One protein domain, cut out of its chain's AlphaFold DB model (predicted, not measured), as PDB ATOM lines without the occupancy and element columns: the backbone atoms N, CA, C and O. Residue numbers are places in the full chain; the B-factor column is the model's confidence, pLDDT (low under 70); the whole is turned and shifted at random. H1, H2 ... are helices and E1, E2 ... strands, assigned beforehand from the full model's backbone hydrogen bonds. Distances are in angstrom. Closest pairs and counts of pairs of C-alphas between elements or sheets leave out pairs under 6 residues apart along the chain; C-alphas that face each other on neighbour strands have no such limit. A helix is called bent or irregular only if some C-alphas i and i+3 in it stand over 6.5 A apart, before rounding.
ATOM      1  N   ASN A   2     177.868 112.225  82.570       65.62
ATOM      2  CA  ASN A   2     177.437 111.182  83.510       65.62
ATOM      3  C   ASN A   2     178.671 110.480  84.083       65.62
ATOM      4  O   ASN A   2     179.469 109.904  83.338       65.62
ATOM      5  N   LYS A   3     178.850 110.559  85.402       85.81
ATOM      6  CA  LYS A   3     179.899 109.827  86.124       85.81
ATOM      7  C   LYS A   3     179.279 108.557  86.710       85.81
ATOM      8  O   LYS A   3     178.165 108.597  87.225       85.81
ATOM      9  N   ARG A   4     179.983 107.426  86.607       94.19
ATOM     10  CA  ARG A   4     179.547 106.144  87.180       94.19
ATOM     11  C   ARG A   4     180.227 105.890  88.518       94.19
ATOM     12  O   ARG A   4     181.440 106.060  88.616       94.19
ATOM     13  N   TYR A   5     179.453 105.410  89.483       96.81
ATOM     14  CA  TYR A   5     179.900 105.095  90.838       96.81
ATOM     15  C   TYR A   5     179.369 103.733  91.278       96.81
ATOM     16  O   TYR A   5     178.438 103.187  90.674       96.81
ATOM     17  N   ARG A   6     179.957 103.178  92.339       97.88
ATOM     18  CA  ARG A   6     179.258 102.180  93.146       97.88
ATOM     19  C   ARG A   6     178.233 102.888  94.015       97.88
ATOM     20  O   ARG A   6     178.512 103.960  94.545       97.88
ATOM     21  N   LEU A   7     177.062 102.283  94.181       98.12
ATOM     22  CA  LEU A   7     175.998 102.876  94.983       98.12
ATOM     23  C   LEU A   7     176.427 103.090  96.444       98.12
ATOM     24  O   LEU A   7     175.992 104.049  97.059       98.12
ATOM     25  N   GLY A   8     177.322 102.259  96.983       97.75
ATOM     26  CA  GLY A   8     177.876 102.460  98.327       97.75
ATOM     27  C   GLY A   8     178.835 103.652  98.462       97.75
ATOM     28  O   GLY A   8     179.141 104.048  99.577       97.75
ATOM     29  N   GLU A   9     179.314 104.221  97.353       97.44
ATOM     30  CA  GLU A   9     180.301 105.315  97.336       97.44
ATOM     31  C   GLU A   9     179.674 106.663  96.941       97.44
ATOM     32  O   GLU A   9     180.305 107.710  97.087       97.44
ATOM     33  N   ILE A  10     178.450 106.659  96.396       96.50
ATOM     34  CA  ILE A  10     177.885 107.851  95.755       96.50
ATOM     35  C   ILE A  10     177.544 108.958  96.749       96.50
ATOM     36  O   ILE A  10     177.789 110.118  96.442       96.50
ATOM     37  N   GLU A  11     177.004 108.630  97.924       96.31
ATOM     38  CA  GLU A  11     176.583 109.650  98.895       96.31
ATOM     39  C   GLU A  11     177.789 110.415  99.451       96.31
ATOM     40  O   GLU A  11     177.742 111.640  99.558       96.31
ATOM     41  N   GLU A  12     178.902 109.720  99.704       96.06
ATOM     42  CA  GLU A  12     180.175 110.352 100.070       96.06
ATOM     43  C   GLU A  12     180.675 111.240  98.926       96.06
ATOM     44  O   GLU A  12     180.935 112.422  99.138       96.06
ATOM     45  N   ALA A  13     180.707 110.718  97.694       94.62
ATOM     46  CA  ALA A  13     181.155 111.483  96.534       94.62
ATOM     47  C   ALA A  13     180.317 112.750  96.295       94.62
ATOM     48  O   ALA A  13     180.880 113.796  95.993       94.62
ATOM     49  N   VAL A  14     178.991 112.669  96.427       93.69
ATOM     50  CA  VAL A  14     178.058 113.798  96.282       93.69
ATOM     51  C   VAL A  14     178.281 114.838  97.377       93.69
ATOM     52  O   VAL A  14     178.285 116.030  97.080       93.69
ATOM     53  N   SER A  15     178.521 114.407  98.620       92.25
ATOM     54  CA  SER A  15     178.728 115.317  99.757       92.25
ATOM     55  C   SER A  15     179.955 116.226  99.606       92.25
ATOM     56  O   SER A  15     180.014 117.296 100.210       92.25
ATOM     57  N   GLU A  16     180.919 115.826  98.774       93.06
ATOM     58  CA  GLU A  16     182.142 116.580  98.490       93.06
ATOM     59  C   GLU A  16     182.028 117.486  97.246       93.06
ATOM     60  O   GLU A  16     182.957 118.241  96.946       93.06
ATOM     61  N   MET A  17     180.921 117.431  96.492       91.94
ATOM     62  CA  MET A  17     180.753 118.209  95.260       91.94
ATOM     63  C   MET A  17     180.130 119.583  95.530       91.94
ATOM     64  O   MET A  17     178.914 119.732  95.606       91.94
ATOM     65  N   GLU A  18     180.969 120.621  95.577       88.56
ATOM     66  CA  GLU A  18     180.516 122.015  95.750       88.56
ATOM     67  C   GLU A  18     179.627 122.515  94.593       88.56
ATOM     68  O   GLU A  18     178.756 123.354  94.800       88.56
ATOM     69  N   GLU A  19     179.806 121.973  93.383       86.75
ATOM     70  CA  GLU A  19     179.057 122.352  92.171       86.75
ATOM     71  C   GLU A  19     177.541 122.096  92.286       86.75
ATOM     72  O   GLU A  19     176.765 122.643  91.508       86.75
ATOM     73  N   LEU A  20     177.106 121.269  93.246       89.50
ATOM     74  CA  LEU A  20     175.693 120.922  93.426       89.50
ATOM     75  C   LEU A  20     174.876 122.039  94.078       89.50
ATOM     76  O   LEU A  20     173.657 122.031  93.960       89.50
ATOM     77  N   ILE A  21     175.539 123.000  94.728       85.44
ATOM     78  CA  ILE A  21     174.897 124.135  95.407       85.44
ATOM     79  C   ILE A  21     174.139 125.029  94.415       85.44
ATOM     80  O   ILE A  21     173.134 125.635  94.779       85.44
ATOM     81  N   ASP A  22     174.614 125.108  93.171       88.75
ATOM     82  CA  ASP A  22     174.015 125.947  92.129       88.75
ATOM     83  C   ASP A  22     172.899 125.225  91.345       88.75
ATOM     84  O   ASP A  22     172.335 125.801  90.412       88.75
ATOM     85  N   ILE A  23     172.580 123.971  91.686       91.38
ATOM     86  CA  ILE A  23     171.526 123.197  91.023       91.38
ATOM     87  C   ILE A  23     170.200 123.446  91.746       91.38
ATOM     88  O   ILE A  23     170.101 123.252  92.954       91.38
ATOM     89  N   GLU A  24     169.170 123.849  90.998       92.25
ATOM     90  CA  GLU A  24     167.830 124.055  91.552       92.25
ATOM     91  C   GLU A  24     167.200 122.729  91.994       92.25
ATOM     92  O   GLU A  24     167.124 121.768  91.224       92.25
ATOM     93  N   ASP A  25     166.724 122.698  93.237       94.06
ATOM     94  CA  ASP A  25     165.908 121.607  93.752       94.06
ATOM     95  C   ASP A  25     164.513 121.599  93.114       94.06
ATOM     96  O   ASP A  25     164.023 122.596  92.582       94.06
ATOM     97  N   ASP A  26     163.860 120.448  93.199       92.50
ATOM     98  CA  ASP A  26     162.518 120.204  92.679       92.50
ATOM     99  C   ASP A  26     161.583 119.778  93.820       92.50
ATOM    100  O   ASP A  26     162.023 119.551  94.950       92.50
ATOM    101  N   ILE A  27     160.284 119.670  93.554       92.81
ATOM    102  CA  ILE A  27     159.286 119.298  94.560       92.81
ATOM    103  C   ILE A  27     158.595 118.005  94.139       92.81
ATOM    104  O   ILE A  27     157.938 117.934  93.104       92.81
ATOM    105  N   ALA A  28     158.698 116.991  94.994       91.19
ATOM    106  CA  ALA A  28     157.819 115.836  94.955       91.19
ATOM    107  C   ALA A  28     156.600 116.114  95.844       91.19
ATOM    108  O   ALA A  28     156.689 116.099  97.076       91.19
ATOM    109  N   GLU A  29     155.460 116.382  95.208       88.19
ATOM    110  CA  GLU A  29     154.174 116.500  95.895       88.19
ATOM    111  C   GLU A  29     153.734 115.116  96.401       88.19
ATOM    112  O   GLU A  29     153.660 114.149  95.630       88.19
ATOM    113  N   ILE A  30     153.463 115.011  97.705       88.88
ATOM    114  CA  ILE A  30     152.987 113.775  98.339       88.88
ATOM    115  C   ILE A  30     151.509 113.923  98.701       88.88
ATOM    116  O   ILE A  30     150.691 113.117  98.256       88.88
ATOM    117  N   ASP A  31     151.166 114.962  99.469       90.50
ATOM    118  CA  ASP A  31     149.793 115.359  99.789       90.50
ATOM    119  C   ASP A  31     149.690 116.861 100.157       90.50
ATOM    120  O   ASP A  31     150.643 117.622 100.000       90.50
ATOM    121  N   ASP A  32     148.512 117.305 100.609       90.50
ATOM    122  CA  ASP A  32     148.222 118.717 100.904       90.50
ATOM    123  C   ASP A  32     148.983 119.276 102.129       90.50
ATOM    124  O   ASP A  32     149.117 120.493 102.263       90.50
ATOM    125  N   GLU A  33     149.455 118.420 103.043       94.69
ATOM    126  CA  GLU A  33     150.138 118.806 104.289       94.69
ATOM    127  C   GLU A  33     151.600 118.331 104.332       94.69
ATOM    128  O   GLU A  33     152.334 118.661 105.271       94.69
ATOM    129  N   PHE A  34     152.049 117.613 103.299       94.19
ATOM    130  CA  PHE A  34     153.375 117.029 103.204       94.19
ATOM    131  C   PHE A  34     153.937 117.072 101.777       94.19
ATOM    132  O   PHE A  34     153.324 116.611 100.814       94.19
ATOM    133  N   GLN A  35     155.168 117.560 101.650       95.75
ATOM    134  CA  GLN A  35     155.920 117.539 100.396       95.75
ATOM    135  C   GLN A  35     157.375 117.166 100.654       95.75
ATOM    136  O   GLN A  35     157.866 117.290 101.777       95.75
ATOM    137  N   ILE A  36     158.089 116.751  99.612       96.44
ATOM    138  CA  ILE A  36     159.527 116.497  99.698       96.44
ATOM    139  C   ILE A  36     160.234 117.411  98.702       96.44
ATOM    140  O   ILE A  36     160.003 117.320  97.498       96.44
ATOM    141  N   VAL A  37     161.104 118.287  99.204       96.62
ATOM    142  CA  VAL A  37     162.033 119.050  98.357       96.62
ATOM    143  C   VAL A  37     163.170 118.110  97.989       96.62
ATOM    144  O   VAL A  37     163.820 117.575  98.881       96.62
ATOM    145  N   VAL A  38     163.379 117.847  96.704       95.50
ATOM    146  CA  VAL A  38     164.297 116.815  96.213       95.50
ATOM    147  C   VAL A  38     165.431 117.426  95.397       95.50
ATOM    148  O   VAL A  38     165.218 118.326  94.587       95.50
ATOM    149  N   SER A  39     166.633 116.884  95.576       95.56
ATOM    150  CA  SER A  39     167.879 117.351  94.972       95.56
ATOM    151  C   SER A  39     167.758 117.511  93.465       95.56
ATOM    152  O   SER A  39     167.365 116.551  92.813       95.56
ATOM    153  N   GLY A  40     168.137 118.637  92.861       93.44
ATOM    154  CA  GLY A  40     168.066 118.829  91.396       93.44
ATOM    155  C   GLY A  40     168.828 117.795  90.544       93.44
ATOM    156  O   GLY A  40     168.494 117.540  89.389       93.44
ATOM    157  N   TRP A  41     169.831 117.143  91.129       93.94
ATOM    158  CA  TRP A  41     170.550 116.003  90.557       93.94
ATOM    159  C   TRP A  41     169.915 114.662  90.958       93.94
ATOM    160  O   TRP A  41     169.111 114.571  91.888       93.94
ATOM    161  N   SER A  42     170.296 113.582  90.276       94.69
ATOM    162  CA  SER A  42     169.780 112.242  90.568       94.69
ATOM    163  C   SER A  42     170.816 111.128  90.404       94.69
ATOM    164  O   SER A  42     171.876 111.310  89.800       94.69
ATOM    165  N   VAL A  43     170.506 109.961  90.970       96.19
ATOM    166  CA  VAL A  43     171.319 108.742  90.893       96.19
ATOM    167  C   VAL A  43     170.500 107.631  90.251       96.19
ATOM    168  O   VAL A  43     169.580 107.091  90.860       96.19
ATOM    169  N   TYR A  44     170.844 107.257  89.024       95.69
ATOM    170  CA  TYR A  44     170.144 106.214  88.279       95.69
ATOM    171  C   TYR A  44     170.828 104.852  88.431       95.69
ATOM    172  O   TYR A  44     172.011 104.694  88.127       95.69
ATOM    173  N   VAL A  45     170.079 103.839  88.868       96.69
ATOM    174  CA  VAL A  45     170.540 102.455  89.037       96.69
ATOM    175  C   VAL A  45     169.977 101.594  87.903       96.69
ATOM    176  O   VAL A  45     168.926 100.964  88.030       96.69
ATOM    177  N   GLU A  46     170.709 101.533  86.787       93.69
ATOM    178  CA  GLU A  46     170.285 100.878  85.534       93.69
ATOM    179  C   GLU A  46     169.805  99.431  85.735       93.69
ATOM    180  O   GLU A  46     168.783  99.024  85.191       93.69
ATOM    181  N   SER A  47     170.506  98.654  86.568       95.62
ATOM    182  CA  SER A  47     170.176  97.238  86.800       95.62
ATOM    183  C   SER A  47     168.819  96.994  87.473       95.62
ATOM    184  O   SER A  47     168.294  95.885  87.388       95.62
ATOM    185  N   LEU A  48     168.266  98.013  88.136       95.25
ATOM    186  CA  LEU A  48     166.958  97.962  88.785       95.25
ATOM    187  C   LEU A  48     165.919  98.824  88.067       95.25
ATOM    188  O   LEU A  48     164.743  98.724  88.396       95.25
ATOM    189  N   ASN A  49     166.344  99.632  87.087       94.19
ATOM    190  CA  ASN A  49     165.520 100.647  86.442       94.19
ATOM    191  C   ASN A  49     164.859 101.579  87.475       94.19
ATOM    192  O   ASN A  49     163.650 101.794  87.443       94.19
ATOM    193  N   LEU A  50     165.657 102.084  88.420       95.56
ATOM    194  CA  LEU A  50     165.217 102.986  89.486       95.56
ATOM    195  C   LEU A  50     166.106 104.225  89.536       95.56
ATOM    196  O   LEU A  50     167.314 104.125  89.314       95.56
ATOM    197  N   THR A  51     165.517 105.359  89.900       95.94
ATOM    198  CA  THR A  51     166.256 106.586  90.211       95.94
ATOM    199  C   THR A  51     166.100 106.950  91.678       95.94
ATOM    200  O   THR A  51     165.007 106.856  92.230       95.94
ATOM    201  N   LEU A  52     167.192 107.381  92.300       96.69
ATOM    202  CA  LEU A  52     167.236 107.880  93.667       96.69
ATOM    203  C   LEU A  52     167.533 109.381  93.659       96.69
ATOM    204  O   LEU A  52     168.374 109.845  92.882       96.69
ATOM    205  N   ARG A  53     166.871 110.133  94.538       95.94
ATOM    206  CA  ARG A  53     167.210 111.531  94.852       95.94
ATOM    207  C   ARG A  53     167.300 111.687  96.364       95.94
ATOM    208  O   ARG A  53     166.564 111.017  97.092       95.94
ATOM    209  N   GLN A  54     168.191 112.560  96.818       97.06
ATOM    210  CA  GLN A  54     168.131 113.049  98.193       97.06
ATOM    211  C   GLN A  54     166.996 114.062  98.296       97.06
ATOM    212  O   GLN A  54     166.634 114.697  97.306       97.06
ATOM    213  N   GLY A  55     166.415 114.209  99.475       96.38
ATOM    214  CA  GLY A  55     165.412 115.227  99.703       96.38
ATOM    215  C   GLY A  55     165.221 115.550 101.168       96.38
ATOM    216  O   GLY A  55     165.786 114.904 102.045       96.38
ATOM    217  N   ILE A  56     164.399 116.558 101.413       97.94
ATOM    218  CA  ILE A  56     163.998 117.004 102.737       97.94
ATOM    219  C   ILE A  56     162.481 116.923 102.793       97.94
ATOM    220  O   ILE A  56     161.775 117.545 101.997       97.94
ATOM    221  N   ALA A  57     161.990 116.129 103.734       97.19
ATOM    222  CA  ALA A  57     160.591 116.068 104.094       97.19
ATOM    223  C   ALA A  57     160.172 117.400 104.725       97.19
ATOM    224  O   ALA A  57     160.777 117.848 105.702       97.19
ATOM    225  N   CYS A  58     159.134 118.020 104.173       97.81
ATOM    226  CA  CYS A  58     158.611 119.298 104.627       97.81
ATOM    227  C   CYS A  58     157.132 119.160 104.999       97.81
ATOM    228  O   CYS A  58     156.321 118.676 104.208       97.81
ATOM    229  N   VAL A  59     156.778 119.633 106.192       96.81
ATOM    230  CA  VAL A  59     155.417 119.567 106.741       96.81
ATOM    231  C   VAL A  59     154.802 120.960 106.724       96.81
ATOM    232  O   VAL A  59     155.478 121.948 107.021       96.81
ATOM    233  N   TRP A  60     153.523 121.056 106.367       97.19
ATOM    234  CA  TRP A  60     152.802 122.323 106.390       97.19
ATOM    235  C   TRP A  60     152.716 122.884 107.815       97.19
ATOM    236  O   TRP A  60     152.101 122.286 108.702       97.19
ATOM    237  N   ASP A  61     153.285 124.070 108.026       96.94
ATOM    238  CA  ASP A  61     153.122 124.823 109.263       96.94
ATOM    239  C   ASP A  61     152.040 125.895 109.073       96.94
ATOM    240  O   ASP A  61     152.204 126.875 108.344       96.94
ATOM    241  N   ALA A  62     150.905 125.721 109.754       95.56
ATOM    242  CA  ALA A  62     149.778 126.647 109.661       95.56
ATOM    243  C   ALA A  62     150.019 128.004 110.353       95.56
ATOM    244  O   ALA A  62     149.272 128.950 110.097       95.56
ATOM    245  N   VAL A  63     151.005 128.104 111.250       95.88
ATOM    246  CA  VAL A  63     151.373 129.348 111.942       95.88
ATOM    247  C   VAL A  63     152.247 130.206 111.038       95.88
ATOM    248  O   VAL A  63     151.965 131.392 110.868       95.88
ATOM    249  N   GLU A  64     153.269 129.600 110.440       95.00
ATOM    250  CA  GLU A  64     154.184 130.270 109.511       95.00
ATOM    251  C   GLU A  64     153.572 130.416 108.105       95.00
ATOM    252  O   GLU A  64     153.971 131.287 107.330       95.00
ATOM    253  N   GLY A  65     152.551 129.612 107.785       95.94
ATOM    254  CA  GLY A  65     151.840 129.644 106.508       95.94
ATOM    255  C   GLY A  65     152.682 129.125 105.343       95.94
ATOM    256  O   GLY A  65     152.533 129.615 104.222       95.94
ATOM    257  N   LEU A  66     153.593 128.187 105.618       95.75
ATOM    258  CA  LEU A  66     154.496 127.588 104.640       95.75
ATOM    259  C   LEU A  66     154.958 126.193 105.081       95.75
ATOM    260  O   LEU A  66     154.847 125.821 106.247       95.75
ATOM    261  N   PHE A  67     155.489 125.422 104.134       96.88
ATOM    262  CA  PHE A  67     156.098 124.124 104.408       96.88
ATOM    263  C   PHE A  67     157.458 124.295 105.087       96.88
ATOM    264  O   PHE A  67     158.370 124.889 104.512       96.88
ATOM    265  N   MET A  68     157.588 123.758 106.296       97.44
ATOM    266  CA  MET A  68     158.814 123.802 107.085       97.44
ATOM    267  C   MET A  68     159.584 122.484 106.939       97.44
ATOM    268  O   MET A  68     158.960 121.423 107.001       97.44
ATOM    269  N   PRO A  69     160.918 122.521 106.762       97.19
ATOM    270  CA  PRO A  69     161.735 121.312 106.697       97.19
ATOM    271  C   PRO A  69     161.736 120.583 108.046       97.19
ATOM    272  O   PRO A  69     161.839 121.224 109.095       97.19
ATOM    273  N   ASP A  70     161.656 119.255 108.006       96.88
ATOM    274  CA  ASP A  70     161.624 118.389 109.191       96.88
ATOM    275  C   ASP A  70     162.816 117.418 109.208       96.88
ATOM    276  O   ASP A  70     163.666 117.492 110.099       96.88
ATOM    277  N   PHE A  71     162.948 116.553 108.194       96.75
ATOM    278  CA  PHE A  71     164.026 115.559 108.137       96.75
ATOM    279  C   PHE A  71     164.494 115.199 106.724       96.75
ATOM    280  O   PHE A  71     163.735 115.278 105.762       96.75
ATOM    281  N   ASP A  72     165.741 114.739 106.624       97.75
ATOM    282  CA  ASP A  72     166.329 114.236 105.381       97.75
ATOM    283  C   ASP A  72     165.749 112.867 104.995       97.75
ATOM    284  O   ASP A  72     165.496 112.013 105.848       97.75
ATOM    285  N   VAL A  73     165.562 112.650 103.695       98.00
ATOM    286  CA  VAL A  73     165.039 111.410 103.115       98.00
ATOM    287  C   VAL A  73     165.774 111.038 101.832       98.00
ATOM    288  O   VAL A  73     166.309 111.891 101.122       98.00
ATOM    289  N   THR A  74     165.714 109.760 101.478       98.12
ATOM    290  CA  THR A  74     165.923 109.309 100.100       98.12
ATOM    291  C   THR A  74     164.573 108.985  99.476       98.12
ATOM    292  O   THR A  74     163.760 108.289 100.082       98.12
ATOM    293  N   ILE A  75     164.346 109.433  98.242       96.50
ATOM    294  CA  ILE A  75     163.160 109.098  97.445       96.50
ATOM    295  C   ILE A  75     163.539 108.218  96.247       96.50
ATOM    296  O   ILE A  75     164.588 108.399  95.625       96.50
ATOM    297  N   VAL A  76     162.675 107.256  95.931       96.25
ATOM    298  CA  VAL A  76     162.832 106.264  94.863       96.25
ATOM    299  C   VAL A  76     161.787 106.515  93.781       96.25
ATOM    300  O   VAL A  76     160.595 106.551  94.075       96.25
ATOM    301  N   TYR A  77     162.224 106.606  92.531       94.50
ATOM    302  CA  TYR A  77     161.386 106.744  91.339       94.50
ATOM    303  C   TYR A  77     161.526 105.527  90.427       94.50
ATOM    304  O   TYR A  77     162.592 104.903  90.371       94.50
ATOM    305  N   GLU A  78     160.471 105.221  89.669       92.12
ATOM    306  CA  GLU A  78     160.560 104.250  88.579       92.12
ATOM    307  C   GLU A  78     161.266 104.860  87.359       92.12
ATOM    308  O   GLU A  78     160.930 105.952  86.904       92.12
ATOM    309  N   GLY A  79     162.230 104.133  86.791       89.12
ATOM    310  CA  GLY A  79     162.898 104.503  85.546       89.12
ATOM    311  C   GLY A  79     163.847 105.696  85.656       89.12
ATOM    312  O   GLY A  79     164.271 106.089  86.741       89.12
ATOM    313  N   ASN A  80     164.226 106.236  84.495       77.50
ATOM    314  CA  ASN A  80     165.130 107.377  84.329       77.50
ATOM    315  C   ASN A  80     164.307 108.675  84.147       77.50
ATOM    316  O   ASN A  80     164.129 109.141  83.030       77.50
ATOM    317  N   ILE A  81     163.691 109.138  85.244       69.69
ATOM    318  CA  ILE A  81     163.045 110.444  85.548       69.69
ATOM    319  C   ILE A  81     162.184 111.207  84.503       69.69
ATOM    320  O   ILE A  81     161.613 112.241  84.831       69.69
ATOM    321  N   GLU A  82     161.883 110.690  83.317       60.62
ATOM    322  CA  GLU A  82     160.912 111.353  82.420       60.62
ATOM    323  C   GLU A  82     159.449 111.281  82.920       60.62
ATOM    324  O   GLU A  82     158.594 112.012  82.424       60.62
ATOM    325  N   THR A  83     159.142 110.417  83.896       55.81
ATOM    326  CA  THR A  83     157.758 110.054  84.257       55.81
ATOM    327  C   THR A  83     157.279 110.503  85.642       55.81
ATOM    328  O   THR A  83     156.123 110.252  85.947       55.81
ATOM    329  N   GLN A  84     158.104 111.188  86.448       65.19
ATOM    330  CA  GLN A  84     157.779 111.813  87.757       65.19
ATOM    331  C   GLN A  84     157.053 110.963  88.834       65.19
ATOM    332  O   GLN A  84     156.890 111.434  89.957       65.19
ATOM    333  N   GLU A  85     156.658 109.718  88.567       81.00
ATOM    334  CA  GLU A  85     155.999 108.866  89.559       81.00
ATOM    335  C   GLU A  85     157.025 108.312  90.557       81.00
ATOM    336  O   GLU A  85     157.855 107.447  90.247       81.00
ATOM    337  N   TRP A  86     156.979 108.842  91.777       89.94
ATOM    338  CA  TRP A  86     157.710 108.295  92.910       89.94
ATOM    339  C   TRP A  86     157.054 106.993  93.391       89.94
ATOM    340  O   TRP A  86     155.847 106.787  93.272       89.94
ATOM    341  N   LEU A  87     157.864 106.094  93.946       93.06
ATOM    342  CA  LEU A  87     157.446 104.776  94.424       93.06
ATOM    343  C   LEU A  87     157.504 104.657  95.947       93.06
ATOM    344  O   LEU A  87     156.687 103.962  96.549       93.06
ATOM    345  N   TYR A  88     158.528 105.250  96.560       95.50
ATOM    346  CA  TYR A  88     158.860 105.055  97.969       95.50
ATOM    347  C   TYR A  88     159.812 106.143  98.454       95.50
ATOM    348  O   TYR A  88     160.601 106.658  97.666       95.50
ATOM    349  N   TYR A  89     159.774 106.454  99.743       96.38
ATOM    350  CA  TYR A  89     160.773 107.286 100.400       96.38
ATOM    351  C   TYR A  89     161.022 106.774 101.819       96.38
ATOM    352  O   TYR A  89     160.153 106.130 102.412       96.38
ATOM    353  N   GLU A  90     162.198 107.069 102.364       97.12
ATOM    354  CA  GLU A  90     162.564 106.690 103.728       97.12
ATOM    355  C   GLU A  90     163.563 107.681 104.336       97.12
ATOM    356  O   GLU A  90     164.344 108.306 103.616       97.12
ATOM    357  N   GLN A  91     163.533 107.826 105.665       97.25
ATOM    358  CA  GLN A  91     164.471 108.641 106.450       97.25
ATOM    359  C   GLN A  91     165.807 107.897 106.637       97.25
ATOM    360  O   GLN A  91     166.247 107.633 107.753       97.25
ATOM    361  N   ASP A  92     166.421 107.508 105.527       97.88
ATOM    362  CA  ASP A  92     167.654 106.734 105.485       97.88
ATOM    363  C   ASP A  92     168.450 107.057 104.210       97.88
ATOM    364  O   ASP A  92     167.939 107.638 103.246       97.88
ATOM    365  N   GLY A  93     169.723 106.654 104.193       97.56
ATOM    366  CA  GLY A  93     170.582 106.776 103.013       97.56
ATOM    367  C   GLY A  93     170.152 105.859 101.863       97.56
ATOM    368  O   GLY A  93     169.320 104.954 102.019       97.56
ATOM    369  N   MET A  94     170.760 106.056 100.695       98.12
ATOM    370  CA  MET A  94     170.357 105.397  99.447       98.12
ATOM    371  C   MET A  94     170.379 103.868  99.513       98.12
ATOM    372  O   MET A  94     169.442 103.205  99.063       98.12
ATOM    373  N   VAL A  95     171.442 103.292 100.082       98.06
ATOM    374  CA  VAL A  95     171.618 101.832 100.174       98.06
ATOM    375  C   VAL A  95     170.548 101.200 101.065       98.06
ATOM    376  O   VAL A  95     169.970 100.173 100.700       98.06
ATOM    377  N   VAL A  96     170.280 101.808 102.223       98.00
ATOM    378  CA  VAL A  96     169.316 101.294 103.206       98.00
ATOM    379  C   VAL A  96     167.898 101.416 102.661       98.00
ATOM    380  O   VAL A  96     167.193 100.409 102.599       98.00
ATOM    381  N   THR A  97     167.541 102.597 102.147       98.06
ATOM    382  CA  THR A  97     166.236 102.867 101.523       98.06
ATOM    383  C   THR A  97     165.929 101.857 100.420       98.06
ATOM    384  O   THR A  97     164.849 101.263 100.360       98.06
ATOM    385  N   LEU A  98     166.907 101.597  99.548       97.25
ATOM    386  CA  LEU A  98     166.738 100.636  98.467       97.25
ATOM    387  C   LEU A  98     166.645  99.195  98.982       97.25
ATOM    388  O   LEU A  98     165.877  98.401  98.436       97.25
ATOM    389  N   GLY A  99     167.386  98.847 100.036       97.56
ATOM    390  CA  GLY A  99     167.296  97.546 100.699       97.56
ATOM    391  C   GLY A  99     165.909  97.273 101.276       97.56
ATOM    392  O   GLY A  99     165.362  96.180 101.078       97.56
ATOM    393  N   ASN A 100     165.316  98.280 101.914       97.31
ATOM    394  CA  ASN A 100     163.972  98.212 102.476       97.31
ATOM    395  C   ASN A 100     162.908  98.126 101.374       97.31
ATOM    396  O   ASN A 100     162.070  97.221 101.415       97.31
ATOM    397  N   TRP A 101     163.006  98.948 100.321       96.62
ATOM    398  CA  TRP A 101     162.136  98.844  99.140       96.62
ATOM    399  C   TRP A 101     162.213  97.461  98.477       96.62
ATOM    400  O   TRP A 101     161.195  96.853  98.135       96.62
ATOM    401  N   LEU A 102     163.430  96.926  98.317       96.56
ATOM    402  CA  LEU A 102     163.671  95.615  97.711       96.56
ATOM    403  C   LEU A 102     163.151  94.466  98.579       96.56
ATOM    404  O   LEU A 102     163.038  93.343  98.075       96.56
ATOM    405  N   ASN A 103     162.848  94.726  99.854       95.75
ATOM    406  CA  ASN A 103     162.298  93.776 100.812       95.75
ATOM    407  C   ASN A 103     163.088  92.451 100.833       95.75
ATOM    408  O   ASN A 103     162.540  91.357 100.668       95.75
ATOM    409  N   GLY A 104     164.416  92.563 100.945       92.12
ATOM    410  CA  GLY A 104     165.335  91.425 101.063       92.12
ATOM    411  C   GLY A 104     165.693  90.703  99.758       92.12
ATOM    412  O   GLY A 104     166.358  89.668  99.810       92.12
ATOM    413  N   ARG A 105     165.292  91.214  98.582       96.44
ATOM    414  CA  ARG A 105     165.700  90.637  97.279       96.44
ATOM    415  C   ARG A 105     167.203  90.741  97.010       96.44
ATOM    416  O   ARG A 105     167.735  89.894  96.296       96.44
ATOM    417  N   LEU A 106     167.862  91.755  97.565       97.38
ATOM    418  CA  LEU A 106     169.315  91.925  97.576       97.38
ATOM    419  C   LEU A 106     169.764  92.256  99.003       97.38
ATOM    420  O   LEU A 106     169.023  92.902  99.745       97.38
ATOM    421  N   SER A 107     170.965  91.821  99.387       97.25
ATOM    422  CA  SER A 107     171.601  92.264 100.635       97.25
ATOM    423  C   SER A 107     172.200  93.667 100.488       97.25
ATOM    424  O   SER A 107     172.502  94.091  99.373       97.25
ATOM    425  N   CYS A 108     172.458  94.358 101.605       96.19
ATOM    426  CA  CYS A 108     173.135  95.661 101.579       96.19
ATOM    427  C   CYS A 108     174.491  95.591 100.861       96.19
ATOM    428  O   CYS A 108     174.745  96.409  99.989       96.19
ATOM    429  N   GLU A 109     175.300  94.555 101.115       97.62
ATOM    430  CA  GLU A 109     176.582  94.354 100.416       97.62
ATOM    431  C   GLU A 109     176.406  94.234  98.891       97.62
ATOM    432  O   GLU A 109     177.226  94.727  98.123       97.62
ATOM    433  N   GLN A 110     175.338  93.583  98.414       98.38
ATOM    434  CA  GLN A 110     175.056  93.504  96.976       98.38
ATOM    435  C   GLN A 110     174.598  94.852  96.415       98.38
ATOM    436  O   GLN A 110     174.972  95.197  95.295       98.38
ATOM    437  N   ILE A 111     173.801  95.591  97.191       98.38
ATOM    438  CA  ILE A 111     173.274  96.909  96.831       98.38
ATOM    439  C   ILE A 111     174.406  97.932  96.729       98.38
ATOM    440  O   ILE A 111     174.498  98.620  95.718       98.38
ATOM    441  N   GLU A 112     175.318  97.975  97.702       98.38
ATOM    442  CA  GLU A 112     176.510  98.834  97.686       98.38
ATOM    443  C   GLU A 112     177.341  98.642  96.413       98.38
ATOM    444  O   GLU A 112     177.905  99.594  95.878       98.38
ATOM    445  N   GLN A 113     177.389  97.410  95.900       98.38
ATOM    446  CA  GLN A 113     178.132  97.062  94.694       98.38
ATOM    447  C   GLN A 113     177.358  97.318  93.393       98.38
ATOM    448  O   GLN A 113     177.913  97.088  92.317       98.38
ATOM    449  N   LEU A 114     176.111  97.791  93.420       98.25
ATOM    450  CA  LEU A 114     175.407  98.161  92.192       98.25
ATOM    451  C   LEU A 114     176.100  99.346  91.517       98.25
ATOM    452  O   LEU A 114     176.601 100.256  92.174       98.25
ATOM    453  N   TRP A 115     176.151  99.320  90.185       97.94
ATOM    454  CA  TRP A 115     176.573 100.486  89.415       97.94
ATOM    455  C   TRP A 115     175.431 101.493  89.356       97.94
ATOM    456  O   TRP A 115     174.295 101.117  89.060       97.94
ATOM    457  N   CYS A 116     175.757 102.761  89.570       97.00
ATOM    458  CA  CYS A 116     174.840 103.868  89.373       97.00
ATOM    459  C   CYS A 116     175.467 104.968  88.510       97.00
ATOM    460  O   CYS A 116     176.691 105.091  88.407       97.00
ATOM    461  N   GLU A 117     174.609 105.747  87.864       95.69
ATOM    462  CA  GLU A 117     174.966 106.937  87.104       95.69
ATOM    463  C   GLU A 117     174.525 108.170  87.873       95.69
ATOM    464  O   GLU A 117     173.353 108.314  88.207       95.69
ATOM    465  N   PHE A 118     175.476 109.056  88.138       95.06
ATOM    466  CA  PHE A 118     175.200 110.369  88.684       95.06
ATOM    467  C   PHE A 118     174.843 111.331  87.551       95.06
ATOM    468  O   PHE A 118     175.625 111.494  86.603       95.06
TER     469      PHE A 118
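This is residues 2 to 118 of the 122 residues of an uncharacterized protein of Roseburia sp. OF03-24 (UniProt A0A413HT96). One strongly twisted, branched sheet of eight strands is built on a long, sharply bent hairpin, E5 and E6, with H1 and H3 packed on one and the same face and H4 touching both helices. E4, E8 and E1 continue the sheet from the first part of E5, the hairpin of E2 and E3 joins its later part, and E7 is beside E6; H2 is off the sheet and touches no helix. The printed part has 117 residues, with four named helices and eight named strands in the order E1 H1 H2 E2 E3 E4 E5 E6 E7 H3 H4 E8, and its class is mixed, helices and strands. Neighbour strands are antiparallel, and the whole is compact, with a radius of gyration of the C-alphas of 14.4 A and spans of 45 by 33 by 24 A.

In the sheet, E5 is residues 50 to 61, 31.8 A long, starting at C-alpha 50 (165.217, 102.986, 89.486), and E6 is residues 66 to 78, 29.0 A long. E5 bends by 59 degrees at residue 54 and E6 by 91 degrees at residue 71. The shorter strands are E1, residues 3 to 6, with C-alpha 3 at (179.899, 109.827, 86.124); E2, 26 to 29; E3, 34 to 38; E4, 42 to 45; E7, 86 to 90; and E8, 115 to 118, ending at C-alpha 118 (175.200, 110.369, 88.684). The helices are H1, residues 7 to 15, 13.6 A; H2, 18 to 22; H3, 94 to 102, 12.0 A; and H4, 108 to 112. H1 is irregular: C-alphas 8 and 11 are 7.3 A apart.

E5 has E6 on one side, with N 55 and O 73 at 2.8 A, and E3 and E4 on the other, with N 37 and O 56 at 3.0 A and N 43 and O 52 at 2.9 A. E4 to E7 form a meander, each strand the antiparallel neighbour of the one before; N 76 and O 88 of E6 and E7 are 2.8 A apart. The edge strands are E1, E2 and E7. E2 pairs with E3, N 28 and O 36 at 2.8 A; E8 pairs with E4, N 44 and O 117 at 2.8 A, and with E1, N 5 and O 116 at 3.0 A. H3 is on the sheet at a height of 8.6 A, over E6 and, only just, with 3 C-alphas, over E7. H1 is on the same face and touches H3 at a steep tilt of 39 degrees, opposite ways, with the closest C-alphas, Gly 8 and Val 95, 6.6 A apart. H4 touches H1, C-alphas of Gly 8 and Glu 112 at 3.9 A. Every O i to N i+4 pair is within hydrogen-bond range in H3 and H4, against 3 of 5 in H1 and 0 of 1 in H2, where 1 of 2 O i to N i+3 pairs is.

The two C-alphas farthest apart, Val 63 and Gln 110, are 45.5 A apart. The printed part has no cut and no long link. Mean pLDDT of the printed part is 93.6; residue 2 and residues 81 to 84 are under 70.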